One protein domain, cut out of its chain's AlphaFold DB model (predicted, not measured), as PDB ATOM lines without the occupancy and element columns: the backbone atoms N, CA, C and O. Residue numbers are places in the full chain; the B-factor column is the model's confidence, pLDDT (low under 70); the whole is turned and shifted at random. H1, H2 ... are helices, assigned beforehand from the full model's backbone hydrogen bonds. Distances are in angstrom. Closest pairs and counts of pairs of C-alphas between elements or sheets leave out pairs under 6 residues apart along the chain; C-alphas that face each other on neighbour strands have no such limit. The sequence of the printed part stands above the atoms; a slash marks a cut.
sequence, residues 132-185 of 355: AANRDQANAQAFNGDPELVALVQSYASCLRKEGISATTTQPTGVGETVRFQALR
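AT A GLANCE: This is residues 132 to 185 of the 355 residues of the protein "Transposase-like protein" of Streptomyces griseostramineus (UniProt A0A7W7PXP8). H2 and H3 run the same way in a flat, narrow V, and H1 makes a corner with them, its residues 132 to 139 sticking out. The 54 printed residues have three named helices, H1 to H3, and no named strand: all helix. The whole is only just loose, close to compact, with radius of gyration of the C-alphas 12.2 A, spanning 37 by 26 by 10 A.

HOW THE PARTS SIT: Start at H2, residues 147 to 162. H3, residues 172 to 185, touches it with residues 172 to 175 alone, at a shallow tilt of 22 degrees, the same way; the closest C-alphas, of Val 153 and Pro 172, are 6.0 A apart. H1, residues 132 to 145, touches H3 about perpendicular, at 85 degrees, with residues 140 to 144 alone; the closest C-alphas, of Asn 144 and Pro 172, are 5.4 A apart. Every O i to N i+4 pair is within hydrogen-bond range in H1 and H2, 8 of 10 in H3.

IN THESE COORDINATES: Find C-alpha 147 at (152.191, 169.925, 232.825); H2 runs 22.7 A to Lys 162. H1 spans 19.7 A. H3, 21.1 A, ends at (147.815, 140.522, 226.648).

THE WHOLE: The printed part has no cut. Residues 132 to 140, 174 and 176 to 177 have pLDDT under 70.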
ATOM      1  N   ALA A 132     140.717 167.817 209.948       56.22
ATOM      2  CA  ALA A 132     140.173 167.294 211.198       56.22
ATOM      3  C   ALA A 132     141.181 166.378 211.911       56.22
ATOM      4  O   ALA A 132     141.438 166.562 213.096       56.22
ATOM      5  N   ALA A 133     141.823 165.457 211.182       57.72
ATOM      6  CA  ALA A 133     142.854 164.589 211.748       57.72
ATOM      7  C   ALA A 133     144.068 165.380 212.269       57.72
ATOM      8  O   ALA A 133     144.592 165.068 213.337       57.72
ATOM      9  N   ASN A 134     144.490 166.433 211.563       67.12
ATOM     10  CA  ASN A 134     145.567 167.319 212.006       67.12
ATOM     11  C   ASN A 134     145.182 168.077 213.283       67.12
ATOM     12  O   ASN A 134     146.005 168.225 214.184       67.12
ATOM     13  N   ARG A 135     143.928 168.530 213.386       68.56
ATOM     14  CA  ARG A 135     143.400 169.174 214.593       68.56
ATOM     15  C   ARG A 135     143.358 168.206 215.769       68.56
ATOM     16  O   ARG A 135     143.812 168.560 216.850       68.56
ATOM     17  N   ASP A 136     142.886 166.984 215.553       56.97
ATOM     18  CA  ASP A 136     142.884 165.937 216.578       56.97
ATOM     19  C   ASP A 136     144.311 165.613 217.042       56.97
ATOM     20  O   ASP A 136     144.561 165.464 218.238       56.97
ATOM     21  N   GLN A 137     145.274 165.580 216.115       64.75
ATOM     22  CA  GLN A 137     146.689 165.399 216.435       64.75
ATOM     23  C   GLN A 137     147.254 166.574 217.246       64.75
ATOM     24  O   GLN A 137     147.957 166.345 218.229       64.75
ATOM     25  N   ALA A 138     146.940 167.817 216.873       69.62
ATOM     26  CA  ALA A 138     147.351 169.006 217.618       69.62
ATOM     27  C   ALA A 138     146.735 169.030 219.027       69.62
ATOM     28  O   ALA A 138     147.431 169.299 220.004       69.62
ATOM     29  N   ASN A 139     145.460 168.657 219.157       68.00
ATOM     30  CA  ASN A 139     144.782 168.519 220.444       68.00
ATOM     31  C   ASN A 139     145.440 167.436 221.309       68.00
ATOM     32  O   ASN A 139     145.680 167.656 222.495       68.00
ATOM     33  N   ALA A 140     145.788 166.285 220.725       64.56
ATOM     34  CA  ALA A 140     146.515 165.230 221.426       64.56
ATOM     35  C   ALA A 140     147.905 165.698 221.890       64.56
ATOM     36  O   ALA A 140     148.329 165.364 222.996       64.56
ATOM     37  N   GLN A 141     148.606 166.493 221.076       74.25
ATOM     38  CA  GLN A 141     149.892 167.090 221.444       74.25
ATOM     39  C   GLN A 141     149.749 168.097 222.586       74.25
ATOM     40  O   GLN A 141     150.520 168.022 223.539       74.25
ATOM     41  N   ALA A 142     148.752 168.982 222.531       75.06
ATOM     42  CA  ALA A 142     148.460 169.925 223.608       75.06
ATOM     43  C   ALA A 142     148.136 169.189 224.917       75.06
ATOM     44  O   ALA A 142     148.726 169.480 225.952       75.06
ATOM     45  N   PHE A 143     147.285 168.161 224.852       73.19
ATOM     46  CA  PHE A 143     146.939 167.326 226.002       73.19
ATOM     47  C   PHE A 143     148.162 166.609 226.592       73.19
ATOM     48  O   PHE A 143     148.287 166.488 227.805       73.19
ATOM     49  N   ASN A 144     149.092 166.164 225.741       76.75
ATOM     50  CA  ASN A 144     150.334 165.527 226.175       76.75
ATOM     51  C   ASN A 144     151.409 166.502 226.674       76.75
ATOM     52  O   ASN A 144     152.346 166.061 227.339       76.75
ATOM     53  N   GLY A 145     151.302 167.784 226.324       78.75
ATOM     54  CA  GLY A 145     152.208 168.848 226.753       78.75
ATOM     55  C   GLY A 145     151.751 169.585 228.011       78.75
ATOM     56  O   GLY A 145     152.540 170.338 228.577       78.75
ATOM     57  N   ASP A 146     150.509 169.378 228.455       85.12
ATOM     58  CA  ASP A 146     149.973 170.001 229.664       85.12
ATOM     59  C   ASP A 146     150.698 169.473 230.923       85.12
ATOM     60  O   ASP A 146     150.662 168.268 231.207       85.12
ATOM     61  N   PRO A 147     151.367 170.347 231.698       88.00
ATOM     62  CA  PRO A 147     152.191 169.925 232.825       88.00
ATOM     63  C   PRO A 147     151.380 169.333 233.986       88.00
ATOM     64  O   PRO A 147     151.875 168.438 234.671       88.00
ATOM     65  N   GLU A 148     150.143 169.789 234.204       88.38
ATOM     66  CA  GLU A 148     149.276 169.285 235.273       88.38
ATOM     67  C   GLU A 148     148.797 167.867 234.940       88.38
ATOM     68  O   GLU A 148     148.893 166.951 235.766       88.38
ATOM     69  N   LEU A 149     148.371 167.648 233.693       80.00
ATOM     70  CA  LEU A 149     147.947 166.330 233.219       80.00
ATOM     71  C   LEU A 149     149.103 165.329 233.192       80.00
ATOM     72  O   LEU A 149     148.931 164.175 233.597       80.00
ATOM     73  N   VAL A 150     150.290 165.756 232.757       85.81
ATOM     74  CA  VAL A 150     151.493 164.916 232.779       85.81
ATOM     75  C   VAL A 150     151.853 164.521 234.213       85.81
ATOM     76  O   VAL A 150     152.104 163.340 234.464       85.81
ATOM     77  N   ALA A 151     151.825 165.454 235.169       87.62
ATOM     78  CA  ALA A 151     152.095 165.158 236.578       87.62
ATOM     79  C   ALA A 151     151.077 164.162 237.164       87.62
ATOM     80  O   ALA A 151     151.455 163.184 237.822       87.62
ATOM     81  N   LEU A 152     149.786 164.341 236.861       86.06
ATOM     82  CA  LEU A 152     148.736 163.414 237.279       86.06
ATOM     83  C   LEU A 152     148.979 162.007 236.715       86.06
ATOM     84  O   LEU A 152     148.926 161.016 237.446       86.06
ATOM     85  N   VAL A 153     149.319 161.904 235.433       82.50
ATOM     86  CA  VAL A 153     149.586 160.626 234.763       82.50
ATOM     87  C   VAL A 153     150.852 159.955 235.290       82.50
ATOM     88  O   VAL A 153     150.872 158.734 235.434       82.50
ATOM     89  N   GLN A 154     151.889 160.715 235.646       88.62
ATOM     90  CA  GLN A 154     153.078 160.183 236.317       88.62
ATOM     91  C   GLN A 154     152.739 159.580 237.685       88.62
ATOM     92  O   GLN A 154     153.230 158.493 238.017       88.62
ATOM     93  N   SER A 155     151.875 160.241 238.462       88.56
ATOM     94  CA  SER A 155     151.405 159.717 239.750       88.56
ATOM     95  C   SER A 155     150.612 158.415 239.568       88.56
ATOM     96  O   SER A 155     150.894 157.414 240.233       88.56
ATOM     97  N   TYR A 156     149.715 158.376 238.579       82.94
ATOM     98  CA  TYR A 156     148.923 157.197 238.238       82.94
ATOM     99  C   TYR A 156     149.795 156.038 237.737       82.94
ATOM    100  O   TYR A 156     149.677 154.916 238.224       82.94
ATOM    101  N   ALA A 157     150.738 156.306 236.833       84.44
ATOM    102  CA  ALA A 157     151.705 155.323 236.349       84.44
ATOM    103  C   ALA A 157     152.558 154.748 237.491       84.44
ATOM    104  O   ALA A 157     152.861 153.558 237.501       84.44
ATOM    105  N   SER A 158     152.927 155.572 238.473       87.94
ATOM    106  CA  SER A 158     153.660 155.121 239.660       87.94
ATOM    107  C   SER A 158     152.807 154.221 240.553       87.94
ATOM    108  O   SER A 158     153.306 153.205 241.030       87.94
ATOM    109  N   CYS A 159     151.525 154.549 240.735       84.88
ATOM    110  CA  CYS A 159     150.560 153.695 241.429       84.88
ATOM    111  C   CYS A 159     150.426 152.329 240.737       84.88
ATOM    112  O   CYS A 159     150.629 151.294 241.362       84.88
ATOM    113  N   LEU A 160     150.221 152.319 239.418       81.25
ATOM    114  CA  LEU A 160     150.125 151.092 238.624       81.25
ATOM    115  C   LEU A 160     151.366 150.202 238.752       81.25
ATOM    116  O   LEU A 160     151.234 148.992 238.916       81.25
ATOM    117  N   ARG A 161     152.569 150.791 238.729       86.38
ATOM    118  CA  ARG A 161     153.821 150.037 238.905       86.38
ATOM    119  C   ARG A 161     153.927 149.399 240.289       86.38
ATOM    120  O   ARG A 161     154.444 148.289 240.379       86.38
ATOM    121  N   LYS A 162     153.430 150.057 241.344       88.25
ATOM    122  CA  LYS A 162     153.365 149.465 242.696       88.25
ATOM    123  C   LYS A 162     152.452 148.237 242.734       88.25
ATOM    124  O   LYS A 162     152.793 147.264 243.392       88.25
ATOM    125  N   GLU A 163     151.375 148.251 241.954       83.69
ATOM    126  CA  GLU A 163     150.456 147.116 241.769       83.69
ATOM    127  C   GLU A 163     150.965 146.071 240.747       83.69
ATOM    128  O   GLU A 163     150.240 145.155 240.363       83.69
ATOM    129  N   GLY A 164     152.204 146.201 240.254       83.06
ATOM    130  CA  GLY A 164     152.800 145.272 239.285       83.06
ATOM    131  C   GLY A 164     152.347 145.461 237.828       83.06
ATOM    132  O   GLY A 164     152.677 144.644 236.967       83.06
ATOM    133  N   ILE A 165     151.619 146.537 237.514       75.75
ATOM    134  CA  ILE A 165     151.185 146.886 236.153       75.75
ATOM    135  C   ILE A 165     152.246 147.786 235.498       75.75
ATOM    136  O   ILE A 165     152.668 148.804 236.045       75.75
ATOM    137  N   SER A 166     152.688 147.431 234.291       78.56
ATOM    138  CA  SER A 166     153.765 148.130 233.588       78.56
ATOM    139  C   SER A 166     153.216 149.347 232.843       78.56
ATOM    140  O   SER A 166     152.622 149.241 231.772       78.56
ATOM    141  N   ALA A 167     153.435 150.537 233.399       76.94
ATOM    142  CA  ALA A 167     153.162 151.797 232.717       76.94
ATOM    143  C   ALA A 167     154.440 152.303 232.024       76.94
ATOM    144  O   ALA A 167     155.305 152.906 232.665       76.94
ATOM    145  N   THR A 168     154.580 152.045 230.719       73.00
ATOM    146  CA  THR A 168     155.776 152.418 229.931       73.00
ATOM    147  C   THR A 168     155.724 153.829 229.346       73.00
ATOM    148  O   THR A 168     156.728 154.310 228.837       73.00
ATOM    149  N   THR A 169     154.573 154.501 229.412       77.50
ATOM    150  CA  THR A 169     154.403 155.886 228.961       77.50
ATOM    151  C   THR A 169     153.821 156.741 230.076       77.50
ATOM    152  O   THR A 169     153.011 156.274 230.877       77.50
ATOM    153  N   THR A 170     154.244 157.999 230.116       74.75
ATOM    154  CA  THR A 170     153.689 159.043 230.983       74.75
ATOM    155  C   THR A 170     152.888 160.068 230.189       74.75
ATOM    156  O   THR A 170     152.533 161.108 230.732       74.75
ATOM    157  N   GLN A 171     152.622 159.799 228.907       78.81
ATOM    158  CA  GLN A 171     151.780 160.672 228.102       78.81
ATOM    159  C   GLN A 171     150.299 160.447 228.436       78.81
ATOM    160  O   GLN A 171     149.840 159.297 228.386       78.81
ATOM    161  N   PRO A 172     149.547 161.517 228.744       76.50
ATOM    162  CA  PRO A 172     148.118 161.464 229.017       76.50
ATOM    163  C   PRO A 172     147.278 160.692 227.998       76.50
ATOM    164  O   PRO A 172     146.438 159.888 228.406       76.50
ATOM    165  N   THR A 173     147.526 160.837 226.693       70.38
ATOM    166  CA  THR A 173     146.770 160.069 225.686       70.38
ATOM    167  C   THR A 173     147.144 158.584 225.641       70.38
ATOM    168  O   THR A 173     146.318 157.761 225.257       70.38
ATOM    169  N   GLY A 174     148.359 158.213 226.060       69.00
ATOM    170  CA  GLY A 174     148.903 156.862 225.873       69.00
ATOM    171  C   GLY A 174     148.863 155.950 227.104       69.00
ATOM    172  O   GLY A 174     148.899 154.722 226.959       69.00
ATOM    173  N   VAL A 175     148.808 156.500 228.325       71.06
ATOM    174  CA  VAL A 175     148.903 155.690 229.560       71.06
ATOM    175  C   VAL A 175     147.748 154.691 229.673       71.06
ATOM    176  O   VAL A 175     147.967 153.521 229.987       71.06
ATOM    177  N   GLY A 176     146.527 155.119 229.336       67.25
ATOM    178  CA  GLY A 176     145.340 154.268 229.382       67.25
ATOM    179  C   GLY A 176     145.389 153.145 228.348       67.25
ATOM    180  O   GLY A 176     145.055 152.002 228.658       67.25
ATOM    181  N   GLU A 177     145.860 153.438 227.135       67.31
ATOM    182  CA  GLU A 177     146.012 152.437 226.073       67.31
ATOM    183  C   GLU A 177     147.078 151.399 226.412       67.31
ATOM    184  O   GLU A 177     146.855 150.205 226.227       67.31
ATOM    185  N   THR A 178     148.199 151.830 226.990       71.19
ATOM    186  CA  THR A 178     149.279 150.933 227.427       71.19
ATOM    187  C   THR A 178     148.780 149.924 228.457       71.19
ATOM    188  O   THR A 178     148.937 148.714 228.275       71.19
ATOM    189  N   VAL A 179     148.108 150.412 229.504       70.19
ATOM    190  CA  VAL A 179     147.524 149.571 230.559       70.19
ATOM    191  C   VAL A 179     146.481 148.629 229.976       70.19
ATOM    192  O   VAL A 179     146.489 147.429 230.250       70.19
ATOM    193  N   ARG A 180     145.612 149.150 229.105       70.25
ATOM    194  CA  ARG A 180     144.595 148.358 228.422       70.25
ATOM    195  C   ARG A 180     145.215 147.240 227.586       70.25
ATOM    196  O   ARG A 180     144.769 146.100 227.682       70.25
ATOM    197  N   PHE A 181     146.225 147.527 226.772       71.00
ATOM    198  CA  PHE A 181     146.878 146.514 225.945       71.00
ATOM    199  C   PHE A 181     147.638 145.487 226.786       71.00
ATOM    200  O   PHE A 181     147.612 144.306 226.445       71.00
ATOM    201  N   GLN A 182     148.253 145.885 227.902       72.31
ATOM    202  CA  GLN A 182     148.878 144.940 228.830       72.31
ATOM    203  C   GLN A 182     147.845 144.018 229.493       72.31
ATOM    204  O   GLN A 182     148.043 142.800 229.533       72.31
ATOM    205  N   ALA A 183     146.726 144.574 229.964       72.12
ATOM    206  CA  ALA A 183     145.630 143.800 230.538       72.12
ATOM    207  C   ALA A 183     145.069 142.803 229.515       72.12
ATOM    208  O   ALA A 183     144.885 141.628 229.822       72.12
ATOM    209  N   LEU A 184     144.887 143.238 228.266       70.44
ATOM    210  CA  LEU A 184     144.440 142.364 227.186       70.44
ATOM    211  C   LEU A 184     145.469 141.268 226.853       70.44
ATOM    212  O   LEU A 184     145.080 140.122 226.662       70.44
ATOM    213  N   ARG A 185     146.775 141.558 226.835       73.31
ATOM    214  CA  ARG A 185     147.815 140.522 226.648       73.31
ATOM    215  C   ARG A 185     147.821 139.471 227.758       73.31
ATOM    216  O   ARG A 185     148.167 138.325 227.495       73.31
TER     217      ARG A 185